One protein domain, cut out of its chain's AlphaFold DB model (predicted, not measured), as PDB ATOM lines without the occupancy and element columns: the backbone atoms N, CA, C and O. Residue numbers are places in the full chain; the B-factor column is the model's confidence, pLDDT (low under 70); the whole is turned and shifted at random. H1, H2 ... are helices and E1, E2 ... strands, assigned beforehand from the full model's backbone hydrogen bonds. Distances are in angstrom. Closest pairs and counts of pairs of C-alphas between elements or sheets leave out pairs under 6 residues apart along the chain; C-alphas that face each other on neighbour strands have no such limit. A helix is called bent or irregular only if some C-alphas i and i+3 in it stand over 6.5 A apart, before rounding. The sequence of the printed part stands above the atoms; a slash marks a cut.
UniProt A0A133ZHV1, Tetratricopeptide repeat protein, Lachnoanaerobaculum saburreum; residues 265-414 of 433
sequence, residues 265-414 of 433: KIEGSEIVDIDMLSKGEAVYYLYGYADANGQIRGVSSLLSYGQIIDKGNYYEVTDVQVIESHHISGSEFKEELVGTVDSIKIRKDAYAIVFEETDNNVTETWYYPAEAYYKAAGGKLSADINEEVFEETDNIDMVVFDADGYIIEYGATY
ATOM      1  N   LYS A 265      17.117 -18.009 -17.641       84.19
ATOM      2  CA  LYS A 265      16.703 -16.633 -17.404       84.19
ATOM      3  C   LYS A 265      15.348 -16.385 -18.056       84.19
ATOM      4  O   LYS A 265      15.152 -16.721 -19.217       84.19
ATOM      5  N   ILE A 266      14.458 -15.711 -17.340       75.25
ATOM      6  CA  ILE A 266      13.164 -15.287 -17.880       75.25
ATOM      7  C   ILE A 266      13.357 -13.952 -18.621       75.25
ATOM      8  O   ILE A 266      13.788 -12.960 -18.024       75.25
ATOM      9  N   GLU A 267      13.072 -13.910 -19.929       67.00
ATOM     10  CA  GLU A 267      13.207 -12.706 -20.762       67.00
ATOM     11  C   GLU A 267      11.860 -12.006 -21.028       67.00
ATOM     12  O   GLU A 267      10.949 -12.572 -21.623       67.00
ATOM     13  N   GLY A 268      11.754 -10.714 -20.691       59.00
ATOM     14  CA  GLY A 268      10.649  -9.862 -21.156       59.00
ATOM     15  C   GLY A 268       9.250 -10.284 -20.682       59.00
ATOM     16  O   GLY A 268       9.091 -10.970 -19.682       59.00
ATOM     17  N   SER A 269       8.202  -9.801 -21.359       44.81
ATOM     18  CA  SER A 269       6.797  -9.898 -20.930       44.81
ATOM     19  C   SER A 269       6.162 -11.295 -21.050       44.81
ATOM     20  O   SER A 269       4.942 -11.371 -21.157       44.81
ATOM     21  N   GLU A 270       6.943 -12.377 -21.055       50.75
ATOM     22  CA  GLU A 270       6.436 -13.762 -20.981       50.75
ATOM     23  C   GLU A 270       5.997 -14.163 -19.555       50.75
ATOM     24  O   GLU A 270       5.565 -15.284 -19.318       50.75
ATOM     25  N   ILE A 271       5.990 -13.199 -18.625       50.16
ATOM     26  CA  ILE A 271       5.401 -13.232 -17.272       50.16
ATOM     27  C   ILE A 271       3.852 -13.265 -17.331       50.16
ATOM     28  O   ILE A 271       3.178 -12.529 -16.613       50.16
ATOM     29  N   VAL A 272       3.251 -13.991 -18.278       40.84
ATOM     30  CA  VAL A 272       1.790 -13.950 -18.488       40.84
ATOM     31  C   VAL A 272       1.059 -14.998 -17.647       40.84
ATOM     32  O   VAL A 272      -0.098 -14.763 -17.312       40.84
ATOM     33  N   ASP A 273       1.731 -16.084 -17.256       47.47
ATOM     34  CA  ASP A 273       1.094 -17.221 -16.568       47.47
ATOM     35  C   ASP A 273       1.657 -17.535 -15.175       47.47
ATOM     36  O   ASP A 273       1.136 -18.422 -14.512       47.47
ATOM     37  N   ILE A 274       2.675 -16.811 -14.704       51.84
ATOM     38  CA  ILE A 274       3.191 -16.982 -13.342       51.84
ATOM     39  C   ILE A 274       2.833 -15.713 -12.579       51.84
ATOM     40  O   ILE A 274       3.181 -14.617 -13.031       51.84
ATOM     41  N   ASP A 275       2.176 -15.847 -11.427       52.16
ATOM     42  CA  ASP A 275       1.897 -14.780 -10.451       52.16
ATOM     43  C   ASP A 275       3.201 -14.220  -9.815       52.16
ATOM     44  O   ASP A 275       3.252 -13.815  -8.655       52.16
ATOM     45  N   MET A 276       4.282 -14.156 -10.599       53.69
ATOM     46  CA  MET A 276       5.592 -13.653 -10.238       53.69
ATOM     47  C   MET A 276       5.487 -12.205  -9.787       53.69
ATOM     48  O   MET A 276       5.315 -11.263 -10.572       53.69
ATOM     49  N   LEU A 277       5.708 -12.011  -8.494       52.78
ATOM     50  CA  LEU A 277       5.854 -10.705  -7.871       52.78
ATOM     51  C   LEU A 277       7.235 -10.131  -8.233       52.78
ATOM     52  O   LEU A 277       8.147 -10.059  -7.407       52.78
ATOM     53  N   SER A 278       7.410  -9.741  -9.501       49.16
ATOM     54  CA  SER A 278       8.684  -9.238 -10.018       49.16
ATOM     55  C   SER A 278       9.122  -7.975  -9.258       49.16
ATOM     56  O   SER A 278       8.499  -6.913  -9.325       49.16
ATOM     57  N   LYS A 279      10.232  -8.077  -8.516       52.72
ATOM     58  CA  LYS A 279      10.873  -6.952  -7.805       52.72
ATOM     59  C   LYS A 279      11.784  -6.102  -8.715       52.72
ATOM     60  O   LYS A 279      12.522  -5.258  -8.218       52.72
ATOM     61  N   GLY A 280      11.721  -6.275 -10.041       52.16
ATOM     62  CA  GLY A 280      12.553  -5.536 -11.005       52.16
ATOM     63  C   GLY A 280      13.986  -6.065 -11.170       52.16
ATOM     64  O   GLY A 280      14.827  -5.355 -11.718       52.16
ATOM     65  N   GLU A 281      14.261  -7.290 -10.716       59.62
ATOM     66  CA  GLU A 281      15.562  -7.970 -10.814       59.62
ATOM     67  C   GLU A 281      15.512  -9.129 -11.824       59.62
ATOM     68  O   GLU A 281      14.434  -9.576 -12.218       59.62
ATOM     69  N   ALA A 282      16.681  -9.601 -12.272       68.38
ATOM     70  CA  ALA A 282      16.767 -10.785 -13.122       68.38
ATOM     71  C   ALA A 282      16.334 -12.030 -12.331       68.38
ATOM     72  O   ALA A 282      16.870 -12.300 -11.256       68.38
ATOM     73  N   VAL A 283      15.385 -12.775 -12.890       80.12
ATOM     74  CA  VAL A 283      14.822 -13.999 -12.313       80.12
ATOM     75  C   VAL A 283      15.027 -15.171 -13.265       80.12
ATOM     76  O   VAL A 283      15.114 -14.992 -14.485       80.12
ATOM     77  N   TYR A 284      15.132 -16.362 -12.690       85.62
ATOM     78  CA  TYR A 284      15.423 -17.597 -13.403       85.62
ATOM     79  C   TYR A 284      14.434 -18.677 -12.984       85.62
ATOM     80  O   TYR A 284      14.126 -18.780 -11.801       85.62
ATOM     81  N   TYR A 285      13.974 -19.502 -13.914       84.50
ATOM     82  CA  TYR A 285      13.159 -20.673 -13.596       84.50
ATOM     83  C   TYR A 285      14.021 -21.938 -13.603       84.50
ATOM     84  O   TYR A 285      15.050 -22.001 -14.287       84.50
ATOM     85  N   LEU A 286      13.628 -22.941 -12.816       88.12
ATOM     86  CA  LEU A 286      14.213 -24.274 -12.902       88.12
ATOM     87  C   LEU A 286      13.872 -24.894 -14.259       88.12
ATOM     88  O   LEU A 286      12.712 -25.179 -14.534       88.12
ATOM     89  N   TYR A 287      14.885 -25.112 -15.091       87.56
ATOM     90  CA  TYR A 287      14.713 -25.701 -16.419       87.56
ATOM     91  C   TYR A 287      14.813 -27.231 -16.392       87.56
ATOM     92  O   TYR A 287      14.062 -27.926 -17.067       87.56
ATOM     93  N   GLY A 288      15.743 -27.770 -15.601       91.38
ATOM     94  CA  GLY A 288      15.982 -29.209 -15.533       91.38
ATOM     95  C   GLY A 288      17.185 -29.563 -14.665       91.38
ATOM     96  O   GLY A 288      17.721 -28.719 -13.943       91.38
ATOM     97  N   TYR A 289      17.642 -30.808 -14.753       94.12
ATOM     98  CA  TYR A 289      18.843 -31.284 -14.066       94.12
ATOM     99  C   TYR A 289      19.807 -31.936 -15.054       94.12
ATOM    100  O   TYR A 289      19.438 -32.865 -15.763       94.12
ATOM    101  N   ALA A 290      21.055 -31.468 -15.088       95.56
ATOM    102  CA  ALA A 290      22.111 -32.135 -15.834       95.56
ATOM    103  C   ALA A 290      22.628 -33.324 -15.019       95.56
ATOM    104  O   ALA A 290      23.173 -33.131 -13.930       95.56
ATOM    105  N   ASP A 291      22.497 -34.540 -15.540       91.56
ATOM    106  CA  ASP A 291      22.946 -35.748 -14.853       91.56
ATOM    107  C   ASP A 291      24.479 -35.930 -14.880       91.56
ATOM    108  O   ASP A 291      25.246 -35.049 -15.285       91.56
ATOM    109  N   ALA A 292      24.964 -37.088 -14.426       88.38
ATOM    110  CA  ALA A 292      26.396 -37.388 -14.387       88.38
ATOM    111  C   ALA A 292      27.058 -37.455 -15.777       88.38
ATOM    112  O   ALA A 292      28.279 -37.296 -15.879       88.38
ATOM    113  N   ASN A 293      26.270 -37.677 -16.829       87.44
ATOM    114  CA  ASN A 293      26.699 -37.674 -18.225       87.44
ATOM    115  C   ASN A 293      26.457 -36.314 -18.903       87.44
ATOM    116  O   ASN A 293      26.848 -36.143 -20.055       87.44
ATOM    117  N   GLY A 294      25.850 -35.358 -18.192       90.75
ATOM    118  CA  GLY A 294      25.467 -34.042 -18.699       90.75
ATOM    119  C   GLY A 294      24.193 -34.055 -19.539       90.75
ATOM    120  O   GLY A 294      23.914 -33.073 -20.224       90.75
ATOM    121  N   GLN A 295      23.440 -35.157 -19.500       94.44
ATOM    122  CA  GLN A 295      22.135 -35.245 -20.137       94.44
ATOM    123  C   GLN A 295      21.124 -34.472 -19.301       94.44
ATOM    124  O   GLN A 295      21.114 -34.576 -18.072       94.44
ATOM    125  N   ILE A 296      20.287 -33.690 -19.970       95.12
ATOM    126  CA  ILE A 296      19.208 -32.955 -19.326       95.12
ATOM    127  C   ILE A 296      18.108 -33.952 -18.965       95.12
ATOM    128  O   ILE A 296      17.612 -34.693 -19.810       95.12
ATOM    129  N   ARG A 297      17.748 -33.970 -17.686       92.50
ATOM    130  CA  ARG A 297      16.639 -34.738 -17.125       92.50
ATOM    131  C   ARG A 297      15.544 -33.779 -16.694       92.50
ATOM    132  O   ARG A 297      15.842 -32.693 -16.180       92.50
ATOM    133  N   GLY A 298      14.295 -34.193 -16.890       88.81
ATOM    134  CA  GLY A 298      13.156 -33.475 -16.339       88.81
ATOM    135  C   GLY A 298      13.240 -33.460 -14.816       88.81
ATOM    136  O   GLY A 298      13.682 -34.434 -14.203       88.81
ATOM    137  N   VAL A 299      12.841 -32.347 -14.206       88.75
ATOM    138  CA  VAL A 299      12.684 -32.264 -12.754       88.75
ATOM    139  C   VAL A 299      11.199 -32.186 -12.465       88.75
ATOM    140  O   VAL A 299      10.565 -31.189 -12.784       88.75
ATOM    141  N   SER A 300      10.678 -33.268 -11.901       85.31
ATOM    142  CA  SER A 300       9.303 -33.361 -11.416       85.31
ATOM    143  C   SER A 300       9.195 -32.999  -9.945       85.31
ATOM    144  O   SER A 300       8.169 -32.504  -9.485       85.31
ATOM    145  N   SER A 301      10.249 -33.292  -9.177       85.19
ATOM    146  CA  SER A 301      10.279 -32.954  -7.759       85.19
ATOM    147  C   SER A 301      11.692 -32.766  -7.230       85.19
ATOM    148  O   SER A 301      12.630 -33.483  -7.605       85.19
ATOM    149  N   LEU A 302      11.830 -31.830  -6.292       90.12
ATOM    150  CA  LEU A 302      13.003 -31.687  -5.432       90.12
ATOM    151  C   LEU A 302      12.646 -32.114  -4.005       90.12
ATOM    152  O   LEU A 302      11.891 -31.424  -3.326       90.12
ATOM    153  N   LEU A 303      13.223 -33.221  -3.533       89.25
ATOM    154  CA  LEU A 303      12.927 -33.802  -2.216       89.25
ATOM    155  C   LEU A 303      14.122 -33.682  -1.276       89.25
ATOM    156  O   LEU A 303      15.243 -33.995  -1.659       89.25
ATOM    157  N   SER A 304      13.919 -33.304  -0.021       91.50
ATOM    158  CA  SER A 304      14.980 -33.297   0.986       91.50
ATOM    159  C   SER A 304      14.535 -33.958   2.282       91.50
ATOM    160  O   SER A 304      13.518 -33.602   2.878       91.50
ATOM    161  N   TYR A 305      15.395 -34.852   2.764       87.88
ATOM    162  CA  TYR A 305      15.352 -35.454   4.101       87.88
ATOM    163  C   TYR A 305      16.475 -34.913   5.004       87.88
ATOM    164  O   TYR A 305      16.740 -35.448   6.082       87.88
ATOM    165  N   GLY A 306      17.197 -33.900   4.517       90.25
ATOM    166  CA  GLY A 306      18.361 -33.319   5.165       90.25
ATOM    167  C   GLY A 306      18.001 -32.334   6.272       90.25
ATOM    168  O   GLY A 306      16.938 -32.378   6.893       90.25
ATOM    169  N   GLN A 307      18.925 -31.417   6.550       91.94
ATOM    170  CA  GLN A 307      18.725 -30.361   7.536       91.94
ATOM    171  C   GLN A 307      18.266 -29.071   6.867       91.94
ATOM    172  O   GLN A 307      18.785 -28.690   5.820       91.94
ATOM    173  N   ILE A 308      17.373 -28.348   7.544       94.31
ATOM    174  CA  ILE A 308      17.140 -26.930   7.280       94.31
ATOM    175  C   ILE A 308      18.020 -26.120   8.233       94.31
ATOM    176  O   ILE A 308      17.859 -26.174   9.455       94.31
ATOM    177  N   ILE A 309      18.964 -25.365   7.677       94.69
ATOM    178  CA  ILE A 309      19.912 -24.542   8.428       94.69
ATOM    179  C   ILE A 309      19.559 -23.069   8.224       94.69
ATOM    180  O   ILE A 309      19.654 -22.536   7.119       94.69
ATOM    181  N   ASP A 310      19.205 -22.380   9.306       94.50
ATOM    182  CA  ASP A 310      18.986 -20.933   9.292       94.50
ATOM    183  C   ASP A 310      20.325 -20.180   9.177       94.50
ATOM    184  O   ASP A 310      21.181 -20.259  10.065       94.50
ATOM    185  N   LYS A 311      20.514 -19.432   8.084       95.94
ATOM    186  CA  LYS A 311      21.715 -18.616   7.810       95.94
ATOM    187  C   LYS A 311      21.479 -17.119   8.011       95.94
ATOM    188  O   LYS A 311      22.228 -16.289   7.495       95.94
ATOM    189  N   GLY A 312      20.439 -16.749   8.750       93.69
ATOM    190  CA  GLY A 312      20.046 -15.367   8.992       93.69
ATOM    191  C   GLY A 312      19.010 -14.899   7.979       93.69
ATOM    192  O   GLY A 312      17.843 -14.782   8.339       93.69
ATOM    193  N   ASN A 313      19.427 -14.652   6.731       91.00
ATOM    194  CA  ASN A 313      18.563 -14.083   5.678       91.00
ATOM    195  C   ASN A 313      17.956 -15.131   4.723       91.00
ATOM    196  O   ASN A 313      17.129 -14.792   3.880       91.00
ATOM    197  N   TYR A 314      18.373 -16.391   4.827       96.94
ATOM    198  CA  TYR A 314      17.901 -17.500   3.997       96.94
ATOM    199  C   TYR A 314      18.029 -18.822   4.767       96.94
ATOM    200  O   TYR A 314      18.742 -18.895   5.774       96.94
ATOM    201  N   TYR A 315      17.356 -19.851   4.268       97.19
ATOM    202  CA  TYR A 315      17.486 -21.237   4.697       97.19
ATOM    203  C   TYR A 315      18.379 -22.011   3.726       97.19
ATOM    204  O   TYR A 315      18.196 -21.913   2.517       97.19
ATOM    205  N   GLU A 316      19.345 -22.768   4.242       97.19
ATOM    206  CA  GLU A 316      20.085 -23.784   3.480       97.19
ATOM    207  C   GLU A 316      19.448 -25.150   3.757       97.19
ATOM    208  O   GLU A 316      19.396 -25.570   4.912       97.19
ATOM    209  N   VAL A 317      18.942 -25.814   2.716       95.62
ATOM    210  CA  VAL A 317      18.312 -27.142   2.795       95.62
ATOM    211  C   VAL A 317      19.267 -28.162   2.187       95.62
ATOM    212  O   VAL A 317      19.618 -28.014   1.019       95.62
ATOM    213  N   THR A 318      19.723 -29.150   2.960       94.81
ATOM    214  CA  THR A 318      20.756 -30.113   2.524       94.81
ATOM    215  C   THR A 318      20.173 -31.394   1.933       94.81
ATOM    216  O   THR A 318      18.986 -31.662   2.087       94.81
ATOM    217  N   ASP A 319      21.014 -32.216   1.303       90.44
ATOM    218  CA  ASP A 319      20.680 -33.582   0.862       90.44
ATOM    219  C   ASP A 319      19.447 -33.637  -0.055       90.44
ATOM    220  O   ASP A 319      18.499 -34.391   0.181       90.44
ATOM    221  N   VAL A 320      19.449 -32.790  -1.086       92.81
ATOM    222  CA  VAL A 320      18.322 -32.643  -2.007       92.81
ATOM    223  C   VAL A 320      18.419 -33.701  -3.100       92.81
ATOM    224  O   VAL A 320      19.435 -33.837  -3.773       92.81
ATOM    225  N   GLN A 321      17.356 -34.462  -3.281       93.00
ATOM    226  CA  GLN A 321      17.168 -35.459  -4.320       93.00
ATOM    227  C   GLN A 321      16.388 -34.843  -5.476       93.00
ATOM    228  O   GLN A 321      15.458 -34.068  -5.261       93.00
ATOM    229  N   VAL A 322      16.774 -35.205  -6.696       92.69
ATOM    230  CA  VAL A 322      16.108 -34.774  -7.923       92.69
ATOM    231  C   VAL A 322      15.353 -35.962  -8.493       92.69
ATOM    232  O   VAL A 322      15.967 -36.984  -8.820       92.69
ATOM    233  N   ILE A 323      14.035 -35.825  -8.589       90.38
ATOM    234  CA  ILE A 323      13.128 -36.872  -9.051       90.38
ATOM    235  C   ILE A 323      12.550 -36.487 -10.410       90.38
ATOM    236  O   ILE A 323      12.153 -35.342 -10.627       90.38
ATOM    237  N   GLU A 324      12.491 -37.459 -11.314       89.81
ATOM    238  CA  GLU A 324      11.831 -37.358 -12.613       89.81
ATOM    239  C   GLU A 324      10.639 -38.321 -12.667       89.81
ATOM    240  O   GLU A 324      10.779 -39.506 -12.345       89.81
ATOM    241  N   SER A 325       9.474 -37.834 -13.096       85.75
ATOM    242  CA  SER A 325       8.259 -38.636 -13.255       85.75
ATOM    243  C   SER A 325       8.068 -39.056 -14.714       85.75
ATOM    244  O   SER A 325       7.900 -38.238 -15.617       85.75
ATOM    245  N   HIS A 326       8.013 -40.365 -14.963       83.00
ATOM    246  CA  HIS A 326       7.734 -40.925 -16.285       83.00
ATOM    247  C   HIS A 326       6.315 -41.486 -16.362       83.00
ATOM    248  O   HIS A 326       5.929 -42.355 -15.577       83.00
ATOM    249  N   HIS A 327       5.547 -41.058 -17.365       81.44
ATOM    250  CA  HIS A 327       4.242 -41.652 -17.655       81.44
ATOM    251  C   HIS A 327       4.408 -43.075 -18.203       81.44
ATOM    252  O   HIS A 327       5.087 -43.285 -19.209       81.44
ATOM    253  N   ILE A 328       3.786 -44.059 -17.547       81.50
ATOM    254  CA  ILE A 328       3.819 -45.459 -17.993       81.50
ATOM    255  C   ILE A 328       2.546 -45.799 -18.766       81.50
ATOM    256  O   ILE A 328       2.610 -46.261 -19.909       81.50
ATOM    257  N   SER A 329       1.379 -45.635 -18.135       75.75
ATOM    258  CA  SER A 329       0.082 -45.918 -18.756       75.75
ATOM    259  C   SER A 329      -1.080 -45.366 -17.929       75.75
ATOM    260  O   SER A 329      -1.046 -45.391 -16.705       75.75
ATOM    261  N   GLY A 330      -2.153 -44.902 -18.578       78.12
ATOM    262  CA  GLY A 330      -3.336 -44.408 -17.861       78.12
ATOM    263  C   GLY A 330      -3.008 -43.236 -16.929       78.12
ATOM    264  O   GLY A 330      -2.593 -42.188 -17.411       78.12
ATOM    265  N   SER A 331      -3.206 -43.419 -15.621       72.31
ATOM    266  CA  SER A 331      -2.833 -42.473 -14.555       72.31
ATOM    267  C   SER A 331      -1.597 -42.920 -13.756       72.31
ATOM    268  O   SER A 331      -1.372 -42.423 -12.659       72.31
ATOM    269  N   GLU A 332      -0.849 -43.915 -14.242       76.94
ATOM    270  CA  GLU A 332       0.325 -44.469 -13.565       76.94
ATOM    271  C   GLU A 332       1.594 -43.735 -14.006       76.94
ATOM    272  O   GLU A 332       1.953 -43.727 -15.192       76.94
ATOM    273  N   PHE A 333       2.277 -43.160 -13.022       78.38
ATOM    274  CA  PHE A 333       3.585 -42.535 -13.154       78.38
ATOM    275  C   PHE A 333       4.625 -43.380 -12.419       78.38
ATOM    276  O   PHE A 333       4.315 -44.059 -11.438       78.38
ATOM    277  N   LYS A 334       5.862 -43.357 -12.910       86.12
ATOM    278  CA  LYS A 334       7.022 -43.918 -12.222       86.12
ATOM    279  C   LYS A 334       8.021 -42.813 -11.966       86.12
ATOM    280  O   LYS A 334       8.546 -42.237 -12.912       86.12
ATOM    281  N   GLU A 335       8.321 -42.627 -10.697       87.12
ATOM    282  CA  GLU A 335       9.375 -41.744 -10.231       87.12
ATOM    283  C   GLU A 335      10.741 -42.425 -10.332       87.12
ATOM    284  O   GLU A 335      10.908 -43.627 -10.072       87.12
ATOM    285  N   GLU A 336      11.730 -41.644 -10.734       91.12
ATOM    286  CA  GLU A 336      13.119 -42.044 -10.852       91.12
ATOM    287  C   GLU A 336      14.006 -41.008 -10.166       91.12
ATOM    288  O   GLU A 336      13.953 -39.824 -10.481       91.12
ATOM    289  N   LEU A 337      14.851 -41.459  -9.234       91.69
ATOM    290  CA  LEU A 337      15.924 -40.630  -8.693       91.69
ATOM    291  C   LEU A 337      16.990 -40.449  -9.776       91.69
ATOM    292  O   LEU A 337      17.746 -41.382 -10.060       91.69
ATOM    293  N   VAL A 338      17.064 -39.251 -10.346       91.50
ATOM    294  CA  VAL A 338      18.007 -38.922 -11.425       91.50
ATOM    295  C   VAL A 338      19.283 -38.258 -10.914       91.50
ATOM    296  O   VAL A 338      20.303 -38.259 -11.605       91.50
ATOM    297  N   GLY A 339      19.277 -37.744  -9.681       91.50
ATOM    298  CA  GLY A 339      20.472 -37.162  -9.085       91.50
ATOM    299  C   GLY A 339      20.279 -36.563  -7.703       91.50
ATOM    300  O   GLY A 339      19.222 -36.683  -7.087       91.50
ATOM    301  N   THR A 340      21.338 -35.924  -7.210       92.00
ATOM    302  CA  THR A 340      21.368 -35.286  -5.891       92.00
ATOM    303  C   THR A 340      22.119 -33.964  -5.946       92.00
ATOM    304  O   THR A 340      23.131 -33.853  -6.638       92.00
ATOM    305  N   VAL A 341      21.669 -32.996  -5.155       90.19
ATOM    306  CA  VAL A 341      22.281 -31.684  -4.959       90.19
ATOM    307  C   VAL A 341      22.604 -31.523  -3.474       90.19
ATOM    308  O   VAL A 341      21.751 -31.761  -2.620       90.19
ATOM    309  N   ASP A 342      23.829 -31.095  -3.157       88.00
ATOM    310  CA  ASP A 342      24.298 -30.970  -1.767       88.00
ATOM    311  C   ASP A 342      23.395 -30.060  -0.926       88.00
ATOM    312  O   ASP A 342      23.099 -30.362   0.231       88.00
ATOM    313  N   SER A 343      22.970 -28.933  -1.506       94.94
ATOM    314  CA  SER A 343      21.987 -28.046  -0.895       94.94
ATOM    315  C   SER A 343      21.303 -27.106  -1.888       94.94
ATOM    316  O   SER A 343      21.864 -26.753  -2.927       94.94
ATOM    317  N   ILE A 344      20.117 -26.635  -1.507       95.25
ATOM    318  CA  ILE A 344      19.434 -25.481  -2.104       95.25
ATOM    319  C   ILE A 344      19.309 -24.359  -1.072       95.25
ATOM    320  O   ILE A 344      19.363 -24.587   0.141       95.25
ATOM    321  N   LYS A 345      19.155 -23.123  -1.548       96.88
ATOM    322  CA  LYS A 345      19.045 -21.937  -0.694       96.88
ATOM    323  C   LYS A 345      17.708 -21.263  -0.940       96.88
ATOM    324  O   LYS A 345      17.427 -20.923  -2.079       96.88
ATOM    325  N   ILE A 346      16.927 -21.030   0.108       95.00
ATOM    326  CA  ILE A 346      15.590 -20.426   0.021       95.00
ATOM    327  C   ILE A 346      15.602 -19.110   0.791       95.00
ATOM    328  O   ILE A 346      15.902 -19.096   1.989       95.00
ATOM    329  N   ARG A 347      15.314 -17.984   0.126       93.50
ATOM    330  CA  ARG A 347      15.193 -16.686   0.810       93.50
ATOM    331  C   ARG A 347      14.074 -16.766   1.847       93.50
ATOM    332  O   ARG A 347      13.038 -17.375   1.622       93.50
ATOM    333  N   LYS A 348      14.251 -16.119   2.997       92.25
ATOM    334  CA  LYS A 348      13.215 -16.117   4.047       92.25
ATOM    335  C   LYS A 348      11.943 -15.369   3.654       92.25
ATOM    336  O   LYS A 348      10.874 -15.653   4.191       92.25
ATOM    337  N   ASP A 349      12.070 -14.411   2.746       87.38
ATOM    338  CA  ASP A 349      10.967 -13.682   2.126       87.38
ATOM    339  C   ASP A 349      10.536 -14.285   0.779       87.38
ATOM    340  O   ASP A 349       9.781 -13.631   0.064       87.38
ATOM    341  N   ALA A 350      10.992 -15.500   0.442       87.69
ATOM    342  CA  ALA A 350      10.488 -16.235  -0.713       87.69
ATOM    343  C   ALA A 350       8.985 -16.503  -0.571       87.69
ATOM    344  O   ALA A 350       8.502 -16.718   0.544       87.69
ATOM    345  N   TYR A 351       8.266 -16.514  -1.687       83.31
ATOM    346  CA  TYR A 351       6.853 -16.857  -1.734       83.31
ATOM    347  C   TYR A 351       6.687 -18.379  -1.775       83.31
ATOM    348  O   TYR A 351       6.954 -19.018  -2.785       83.31
ATOM    349  N   ALA A 352       6.260 -18.956  -0.655       82.88
ATOM    350  CA  ALA A 352       5.754 -20.318  -0.604       82.88
ATOM    351  C   ALA A 352       4.297 -20.302  -1.085       82.88
ATOM    352  O   ALA A 352       3.441 -19.683  -0.438       82.88
ATOM    353  N   ILE A 353       4.051 -20.942  -2.225       79.44
ATOM    354  CA  ILE A 353       2.742 -21.052  -2.863       79.44
ATOM    355  C   ILE A 353       2.068 -22.309  -2.332       79.44
ATOM    356  O   ILE A 353       2.533 -23.416  -2.572       79.44
ATOM    357  N   VAL A 354       0.995 -22.135  -1.573       75.50
ATOM    358  CA  VAL A 354       0.302 -23.222  -0.891       75.50
ATOM    359  C   VAL A 354      -1.027 -23.510  -1.553       75.50
ATOM    360  O   VAL A 354      -1.869 -22.617  -1.652       75.50
ATOM    361  N   PHE A 355      -1.234 -24.767  -1.930       68.44
ATOM    362  CA  PHE A 355      -2.455 -25.230  -2.581       68.44
ATOM    363  C   PHE A 355      -3.354 -25.994  -1.603       68.44
ATOM    364  O   PHE A 355      -2.892 -26.901  -0.908       68.44
ATOM    365  N   GLU A 356      -4.650 -25.656  -1.557       60.16
ATOM    366  CA  GLU A 356      -5.653 -26.534  -0.934       60.16
ATOM    367  C   GLU A 356      -6.092 -27.605  -1.929       60.16
ATOM    368  O   GLU A 356      -6.764 -27.313  -2.928       60.16
ATOM    369  N   GLU A 357      -5.771 -28.860  -1.633       50.22
ATOM    370  CA  GLU A 357      -6.352 -29.988  -2.346       50.22
ATOM    371  C   GLU A 357      -7.732 -30.298  -1.742       50.22
ATOM    372  O   GLU A 357      -7.854 -30.813  -0.631       50.22
ATOM    373  N   THR A 358      -8.806 -29.957  -2.461       50.78
ATOM    374  CA  THR A 358     -10.150 -30.460  -2.135       50.78
ATOM    375  C   THR A 358     -10.493 -31.623  -3.058       50.78
ATOM    376  O   THR A 358     -10.103 -31.599  -4.223       50.78
ATOM    377  N   ASP A 359     -11.261 -32.603  -2.556       44.44
ATOM    378  CA  ASP A 359     -11.560 -33.926  -3.149       44.44
ATOM    379  C   ASP A 359     -11.841 -33.986  -4.671       44.44
ATOM    380  O   ASP A 359     -11.860 -35.084  -5.218       44.44
ATOM    381  N   ASN A 360     -12.117 -32.875  -5.369       43.66
ATOM    382  CA  ASN A 360     -12.279 -32.844  -6.830       43.66
ATOM    383  C   ASN A 360     -11.848 -31.525  -7.531       43.66
ATOM    384  O   ASN A 360     -12.307 -31.295  -8.649       43.66
ATOM    385  N   ASN A 361     -11.039 -30.648  -6.913       48.56
ATOM    386  CA  ASN A 361     -10.415 -29.479  -7.572       48.56
ATOM    387  C   ASN A 361      -9.371 -28.791  -6.658       48.56
ATOM    388  O   ASN A 361      -9.617 -28.607  -5.463       48.56
ATOM    389  N   VAL A 362      -8.259 -28.322  -7.243       52.00
ATOM    390  CA  VAL A 362      -7.365 -27.320  -6.625       52.00
ATOM    391  C   VAL A 362      -8.081 -25.974  -6.735       52.00
ATOM    392  O   VAL A 362      -8.322 -25.506  -7.850       52.00
ATOM    393  N   THR A 363      -8.545 -25.407  -5.617       51.34
ATOM    394  CA  THR A 363      -9.512 -24.284  -5.672       51.34
ATOM    395  C   THR A 363      -9.000 -22.972  -5.085       51.34
ATOM    396  O   THR A 363      -9.491 -21.921  -5.497       51.34
ATOM    397  N   GLU A 364      -8.022 -22.992  -4.175       55.94
ATOM    398  CA  GLU A 364      -7.442 -21.776  -3.589       55.94
ATOM    399  C   GLU A 364      -5.918 -21.895  -3.444       55.94
ATOM    400  O   GLU A 364      -5.400 -22.922  -2.999       55.94
ATOM    401  N   THR A 365      -5.227 -20.819  -3.830       66.50
ATOM    402  CA  THR A 365      -3.775 -20.645  -3.722       66.50
ATOM    403  C   THR A 365      -3.486 -19.566  -2.682       66.50
ATOM    404  O   THR A 365      -4.027 -18.457  -2.762       66.50
ATOM    405  N   TRP A 366      -2.630 -19.865  -1.705       70.44
ATOM    406  CA  TRP A 366      -2.160 -18.902  -0.708       70.44
ATOM    407  C   TRP A 366      -0.672 -18.637  -0.840       70.44
ATOM    408  O   TRP A 366       0.111 -19.540  -1.098       70.44
ATOM    409  N   TYR A 367      -0.280 -17.400  -0.556       75.00
ATOM    410  CA  TYR A 367       1.112 -16.977  -0.575       75.00
ATOM    411  C   TYR A 367       1.588 -16.683   0.844       75.00
ATOM    412  O   TYR A 367       1.013 -15.843   1.547       75.00
ATOM    413  N   TYR A 368       2.674 -17.337   1.247       77.50
ATOM    414  CA  TYR A 368       3.319 -17.107   2.535       77.50
ATOM    415  C   TYR A 368       4.796 -16.774   2.345       77.50
ATOM    416  O   TYR A 368       5.466 -17.433   1.556       77.50
ATOM    417  N   PRO A 369       5.364 -15.822   3.108       86.31
ATOM    418  CA  PRO A 369       6.811 -15.758   3.244       86.31
ATOM    419  C   PRO A 369       7.330 -17.098   3.779       86.31
ATOM    420  O   PRO A 369       6.793 -17.600   4.772       86.31
ATOM    421  N   ALA A 370       8.392 -17.645   3.192       87.50
ATOM    422  CA  ALA A 370       8.976 -18.926   3.594       87.50
ATOM    423  C   ALA A 370       9.294 -18.990   5.100       87.50
ATOM    424  O   ALA A 370       9.095 -20.015   5.741       87.50
ATOM    425  N   GLU A 371       9.708 -17.876   5.716       89.00
ATOM    426  CA  GLU A 371       9.895 -17.756   7.170       89.00
ATOM    427  C   GLU A 371       8.609 -17.981   7.981       89.00
ATOM    428  O   GLU A 371       8.648 -18.556   9.072       89.00
ATOM    429  N   ALA A 372       7.479 -17.463   7.497       83.44
ATOM    430  CA  ALA A 372       6.189 -17.620   8.156       83.44
ATOM    431  C   ALA A 372       5.695 -19.061   8.007       83.44
ATOM    432  O   ALA A 372       5.314 -19.671   9.008       83.44
ATOM    433  N   TYR A 373       5.803 -19.607   6.792       83.12
ATOM    434  CA  TYR A 373       5.496 -21.003   6.508       83.12
ATOM    435  C   TYR A 373       6.338 -21.939   7.387       83.12
ATOM    436  O   TYR A 373       5.785 -22.737   8.138       83.12
ATOM    437  N   TYR A 374       7.663 -21.760   7.412       86.44
ATOM    438  CA  TYR A 374       8.596 -22.567   8.207       86.44
ATOM    439  C   TYR A 374       8.218 -22.654   9.686       86.44
ATOM    440  O   TYR A 374       8.246 -23.726  10.294       86.44
ATOM    441  N   LYS A 375       7.827 -21.523  10.281       84.12
ATOM    442  CA  LYS A 375       7.391 -21.472  11.681       84.12
ATOM    443  C   LYS A 375       6.074 -22.207  11.906       84.12
ATOM    444  O   LYS A 375       5.944 -22.884  12.923       84.12
ATOM    445  N   ALA A 376       5.118 -22.055  10.993       76.00
ATOM    446  CA  ALA A 376       3.805 -22.683  11.100       76.00
ATOM    447  C   ALA A 376       3.862 -24.198  10.852       76.00
ATOM    448  O   ALA A 376       3.220 -24.963  11.567       76.00
ATOM    449  N   ALA A 377       4.700 -24.638   9.913       76.44
ATOM    450  CA  ALA A 377       4.906 -26.039   9.553       76.44
ATOM    451  C   ALA A 377       5.860 -26.791  10.506       76.44
ATOM    452  O   ALA A 377       6.348 -27.873  10.187       76.44
ATOM    453  N   GLY A 378       6.160 -26.233  11.687       80.12
ATOM    454  CA  GLY A 378       6.969 -26.909  12.704       80.12
ATOM    455  C   GLY A 378       8.444 -27.091  12.328       80.12
ATOM    456  O   GLY A 378       9.085 -28.015  12.823       80.12
ATOM    457  N   GLY A 379       8.986 -26.206  11.489       84.50
ATOM    458  CA  GLY A 379      10.373 -26.252  11.029       84.50
ATOM    459  C   GLY A 379      10.575 -26.959   9.688       84.50
ATOM    460  O   GLY A 379      11.672 -27.450   9.440       84.50
ATOM    461  N   LYS A 380       9.542 -27.023   8.840       86.50
ATOM    462  CA  LYS A 380       9.590 -27.568   7.473       86.50
ATOM    463  C   LYS A 380       9.336 -26.475   6.443       86.50
ATOM    464  O   LYS A 380       8.633 -25.519   6.744       86.50
ATOM    465  N   LEU A 381       9.884 -26.607   5.239       87.19
ATOM    466  CA  LEU A 381       9.685 -25.631   4.161       87.19
ATOM    467  C   LEU A 381       8.648 -26.067   3.119       87.19
ATOM    468  O   LEU A 381       8.200 -25.207   2.374       87.19
ATOM    469  N   SER A 382       8.226 -27.334   3.127       78.44
ATOM    470  CA  SER A 382       7.050 -27.875   2.428       78.44
ATOM    471  C   SER A 382       6.561 -29.125   3.181       78.44
ATOM    472  O   SER A 382       7.347 -29.704   3.942       78.44
ATOM    473  N   ALA A 383       5.290 -29.520   3.053       65.69
ATOM    474  CA  ALA A 383       4.734 -30.648   3.800       65.69
ATOM    475  C   ALA A 383       3.758 -31.514   2.984       65.69
ATOM    476  O   ALA A 383       2.618 -31.101   2.787       65.69
ATOM    477  N   ASP A 384       4.152 -32.754   2.662       57.47
ATOM    478  CA  ASP A 384       3.213 -33.842   2.325       57.47
ATOM    479  C   ASP A 384       3.254 -34.989   3.367       57.47
ATOM    480  O   ASP A 384       2.214 -35.375   3.902       57.47
ATOM    481  N   ILE A 385       4.430 -35.453   3.834       56.75
ATOM    482  CA  ILE A 385       4.524 -36.451   4.926       56.75
ATOM    483  C   ILE A 385       5.546 -36.092   6.031       56.75
ATOM    484  O   ILE A 385       6.165 -35.025   6.076       56.75
ATOM    485  N   ASN A 386       5.617 -36.920   7.085       57.84
ATOM    486  CA  ASN A 386       6.358 -36.589   8.311       57.84
ATOM    487  C   ASN A 386       7.889 -36.606   8.141       57.84
ATOM    488  O   ASN A 386       8.564 -36.036   9.000       57.84
ATOM    489  N   GLU A 387       8.435 -37.201   7.079       71.19
ATOM    490  CA  GLU A 387       9.874 -37.488   6.961       71.19
ATOM    491  C   GLU A 387      10.659 -36.421   6.182       71.19
ATOM    492  O   GLU A 387      11.801 -36.138   6.547       71.19
ATOM    493  N   GLU A 388      10.057 -35.767   5.193       79.31
ATOM    494  CA  GLU A 388      10.687 -34.728   4.378       79.31
ATOM    495  C   GLU A 388      10.669 -33.385   5.108       79.31
ATOM    496  O   GLU A 388       9.742 -33.037   5.854       79.31
ATOM    497  N   VAL A 389      11.718 -32.604   4.876       78.25
ATOM    498  CA  VAL A 389      11.817 -31.214   5.331       78.25
ATOM    499  C   VAL A 389      11.503 -30.224   4.207       78.25
ATOM    500  O   VAL A 389      11.148 -29.077   4.486       78.25
ATOM    501  N   PHE A 390      11.616 -30.666   2.953       86.88
ATOM    502  CA  PHE A 390      11.272 -29.924   1.745       86.88
ATOM    503  C   PHE A 390      10.885 -30.905   0.631       86.88
ATOM    504  O   PHE A 390      11.551 -31.921   0.454       86.88
ATOM    505  N   GLU A 391       9.838 -30.573  -0.107       84.81
ATOM    506  CA  GLU A 391       9.304 -31.325  -1.236       84.81
ATOM    507  C   GLU A 391       8.581 -30.337  -2.154       84.81
ATOM    508  O   GLU A 391       7.718 -29.588  -1.700       84.81
ATOM    509  N   GLU A 392       8.961 -30.309  -3.423       79.19
ATOM    510  CA  GLU A 392       8.263 -29.567  -4.472       79.19
ATOM    511  C   GLU A 392       7.675 -30.588  -5.449       79.19
ATOM    512  O   GLU A 392       8.392 -31.513  -5.817       79.19
ATOM    513  N   THR A 393       6.380 -30.491  -5.780       64.81
ATOM    514  CA  THR A 393       5.653 -31.515  -6.557       64.81
ATOM    515  C   THR A 393       4.895 -30.943  -7.755       64.81
ATOM    516  O   THR A 393       4.461 -29.794  -7.754       64.81
ATOM    517  N   ASP A 394       4.707 -31.817  -8.754       51.69
ATOM    518  CA  ASP A 394       4.240 -31.631 -10.144       51.69
ATOM    519  C   ASP A 394       2.917 -30.853 -10.384       51.69
ATOM    520  O   ASP A 394       2.462 -30.767 -11.528       51.69
ATOM    521  N   ASN A 395       2.262 -30.276  -9.374       51.31
ATOM    522  CA  ASN A 395       1.032 -29.504  -9.566       51.31
ATOM    523  C   ASN A 395       1.202 -28.032  -9.180       51.31
ATOM    524  O   ASN A 395       0.772 -27.590  -8.120       51.31
ATOM    525  N   ILE A 396       1.669 -27.302 -10.197       50.09
ATOM    526  CA  ILE A 396       1.516 -25.863 -10.428       50.09
ATOM    527  C   ILE A 396       2.592 -25.002  -9.725       50.09
ATOM    528  O   ILE A 396       2.654 -24.881  -8.510       50.09
ATOM    529  N   ASP A 397       3.387 -24.363 -10.589       52.84
ATOM    530  CA  ASP A 397       4.295 -23.226 -10.395       52.84
ATOM    531  C   ASP A 397       5.753 -23.483  -9.959       52.84
ATOM    532  O   ASP A 397       6.100 -23.822  -8.831       52.84
ATOM    533  N   MET A 398       6.606 -23.244 -10.960       68.31
ATOM    534  CA  MET A 398       8.053 -23.405 -11.054       68.31
ATOM    535  C   MET A 398       8.830 -22.924  -9.824       68.31
ATOM    536  O   MET A 398       8.588 -21.845  -9.291       68.31
ATOM    537  N   VAL A 399       9.895 -23.650  -9.472       82.12
ATOM    538  CA  VAL A 399      10.936 -23.126  -8.577       82.12
ATOM    539  C   VAL A 399      11.646 -21.952  -9.259       82.12
ATOM    540  O   VAL A 399      12.332 -22.123 -10.273       82.12
ATOM    541  N   VAL A 400      11.510 -20.758  -8.682       85.69
ATOM    542  CA  VAL A 400      12.110 -19.522  -9.203       85.69
ATOM    543  C   VAL A 400      13.315 -19.133  -8.372       85.69
ATOM    544  O   VAL A 400      13.259 -19.107  -7.142       85.69
ATOM    545  N   PHE A 401      14.388 -18.742  -9.050       88.12
ATOM    546  CA  PHE A 401      15.624 -18.269  -8.455       88.12
ATOM    547  C   PHE A 401      15.874 -16.790  -8.756       88.12
ATOM    548  O   PHE A 401      15.589 -16.297  -9.849       88.12
ATOM    549  N   ASP A 402      16.481 -16.094  -7.797       87.88
ATOM    550  CA  ASP A 402      17.143 -14.817  -8.049       87.88
ATOM    551  C   ASP A 402      18.496 -15.005  -8.765       87.88
ATOM    552  O   ASP A 402      18.995 -16.123  -8.939       87.88
ATOM    553  N   ALA A 403      19.116 -13.895  -9.174       85.88
ATOM    554  CA  ALA A 403      20.415 -13.893  -9.851       85.88
ATOM    555  C   ALA A 403      21.572 -14.470  -9.013       85.88
ATOM    556  O   ALA A 403      22.567 -14.925  -9.576       85.88
ATOM    557  N   ASP A 404      21.439 -14.494  -7.684       87.94
ATOM    558  CA  ASP A 404      22.422 -15.107  -6.788       87.94
ATOM    559  C   ASP A 404      22.180 -16.627  -6.609       87.94
ATOM    560  O   ASP A 404      22.940 -17.315  -5.917       87.94
ATOM    561  N   GLY A 405      21.119 -17.167  -7.219       89.62
ATOM    562  CA  GLY A 405      20.751 -18.576  -7.182       89.62
ATOM    563  C   GLY A 405      19.972 -19.002  -5.937       89.62
ATOM    564  O   GLY A 405      19.995 -20.192  -5.613       89.62
ATOM    565  N   TYR A 406      19.311 -18.077  -5.238       93.12
ATOM    566  CA  TYR A 406      18.403 -18.399  -4.137       93.12
ATOM    567  C   TYR A 406      16.979 -18.533  -4.651       93.12
ATOM    568  O   TYR A 406      16.519 -17.702  -5.426       93.12
ATOM    569  N   ILE A 407      16.269 -19.533  -4.149       91.81
ATOM    570  CA  ILE A 407      14.844 -19.713  -4.378       91.81
ATOM    571  C   ILE A 407      14.092 -18.538  -3.751       91.81
ATOM    572  O   ILE A 407      14.276 -18.232  -2.565       91.81
ATOM    573  N   ILE A 408      13.263 -17.894  -4.563       88.19
ATOM    574  CA  ILE A 408      12.408 -16.757  -4.201       88.19
ATOM    575  C   ILE A 408      10.920 -17.069  -4.356       88.19
ATOM    576  O   ILE A 408      10.098 -16.314  -3.843       88.19
ATOM    577  N   GLU A 409      10.578 -18.177  -5.006       86.00
ATOM    578  CA  GLU A 409       9.211 -18.662  -5.171       86.00
ATOM    579  C   GLU A 409       9.245 -20.176  -5.393       86.00
ATOM    580  O   GLU A 409      10.152 -20.670  -6.071       86.00
ATOM    581  N   TYR A 410       8.335 -20.905  -4.752       85.69
ATOM    582  CA  TYR A 410       8.228 -22.359  -4.872       85.69
ATOM    583  C   TYR A 410       6.855 -22.861  -4.401       85.69
ATOM    584  O   TYR A 410       6.258 -22.284  -3.485       85.69
ATOM    585  N   GLY A 411       6.388 -23.963  -4.990       79.81
ATOM    586  CA  GLY A 411       5.200 -24.689  -4.544       79.81
ATOM    587  C   GLY A 411       5.425 -25.432  -3.224       79.81
ATOM    588  O   GLY A 411       6.481 -26.018  -2.988       79.81
ATOM    589  N   ALA A 412       4.428 -25.406  -2.347       76.56
ATOM    590  CA  ALA A 412       4.417 -26.118  -1.080       76.56
ATOM    591  C   ALA A 412       3.024 -26.691  -0.796       76.56
ATOM    592  O   ALA A 412       2.007 -26.036  -1.010       76.56
ATOM    593  N   THR A 413       2.957 -27.881  -0.215       67.75
ATOM    594  CA  THR A 413       1.686 -28.445   0.267       67.75
ATOM    595  C   THR A 413       1.493 -28.061   1.736       67.75
ATOM    596  O   THR A 413       2.457 -28.024   2.501       67.75
ATOM    597  N   TYR A 414       0.277 -27.708   2.168       60.22
ATOM    598  CA  TYR A 414      -0.020 -27.464   3.588       60.22
ATOM    599  C   TYR A 414      -1.304 -28.163   4.013       60.22
ATOM    600  O   TYR A 414      -2.382 -27.863   3.506       60.22
TER     601      TYR A 414
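What this domain is: This is residues 265 to 414 of the 433 residues of the protein "Tetratricopeptide repeat protein" of Lachnoanaerobaculum saburreum (UniProt A0A133ZHV1). One strongly twisted sheet of nine strands curls over on itself into a loose, barrel-like shape that is only partly closed, with the long, sharply bent strand E5 at its core. The first part of E5 makes a long hairpin with E4, its last part is paired with E6 and E9, and E7, added to E4 through E2, comes back to within 5.8 A of E9 between closest C-alphas. The short helix H1 is on the sheet, which curls round it, and E1 is joined to E9 through the short E8. The printed part has 150 residues with nine named strands and one named helix, H1, which follows E6 along the chain and comes before E7; the sheet is branched, with E5 and E9 parallel and its other neighbour pairs antiparallel, and the class is mostly strand. It is compact, with a radius of gyration of the C-alphas of 15.3 A and spans of 41 by 37 by 34 A.

Where its parts are: Start at Lys 265 and pass residues 265 to 282, which hold no named element. Find C-alpha 283 at (14.822, -13.999, -12.313); from there strand E1 runs over residues 283 to 290, 19.9 A long, and bends by 55 degrees at residue 287. E2 follows at residues 301 to 304 and E3 at residues 308 to 310. E4, residues 314 to 329, measures 40.5 A and bends by 67 degrees at residue 318. E5, residues 332 to 358, is the longest strand by residues, yet its first and last C-alphas are 20.9 A apart; look for its bend of 156 degrees at residue 344, whose C-alpha is at (19.434, -25.481, -2.104). E6, residues 361 to 369, measures 24.5 A, and helix H1 runs from residue 370 to 376. Then come E7 at residues 390 to 392, E8 at residues 400 to 402, and E9 at residues 407 to 413, 16.5 A long, ending with C-alpha 413 at (1.686, -28.445, 0.267).

How they stand to each other: Begin with E5: E4 and E6 lie on one side of it, E9 on the other side. E3, E4, E5 and E6 form a meander, each strand the antiparallel neighbour of the one before. In the hairpin of E4 and E5, look at N 320 and O 341, 3.0 A apart, and N 334 and O 326, 2.8 A. The pairing is staggered: E5 pairs with E4 over its residues 332 to 347 and with E6 over 351 to 358, where N 354 and O 366 are 2.8 A apart. E9 is parallel to E5, with N 353 and O 410 at 2.9 A. On the other side of E4 from E5 you find E3, with N 309 and O 316 at 2.8 A, and E2, with N 303 and O 321 at 2.9 A. E7 is antiparallel to E2 at 178 degrees, with N 304 and O 390 at 2.8 A. The closest C-alphas of E7 and E9 are those of Glu 392 and Gly 411, 5.8 A apart. E8 is antiparallel to E9, with N 400 and O 409 at 2.9 A, and to the edge strand E1, with N 284 and O 401 at 2.9 A. H1 is on the sheet; its closest C-alphas with E5 are those of Glu 371 and Lys 348, 4.8 A apart. In H1 every O i to N i+4 pair is within hydrogen-bond range. E1 and E6 are apart.

The domain as a whole: The two C-alphas farthest apart are those of Gly 312 and Gly 330, at 45.9 A. The printed part has no cut. The link from H1 to E7, 13 residues, is long. The mean pLDDT of the printed part is 78.7, and 39 residues are under 70: look at 267 to 282, 355 to 365, 383 to 386, 393 to 398 and 413 to 414.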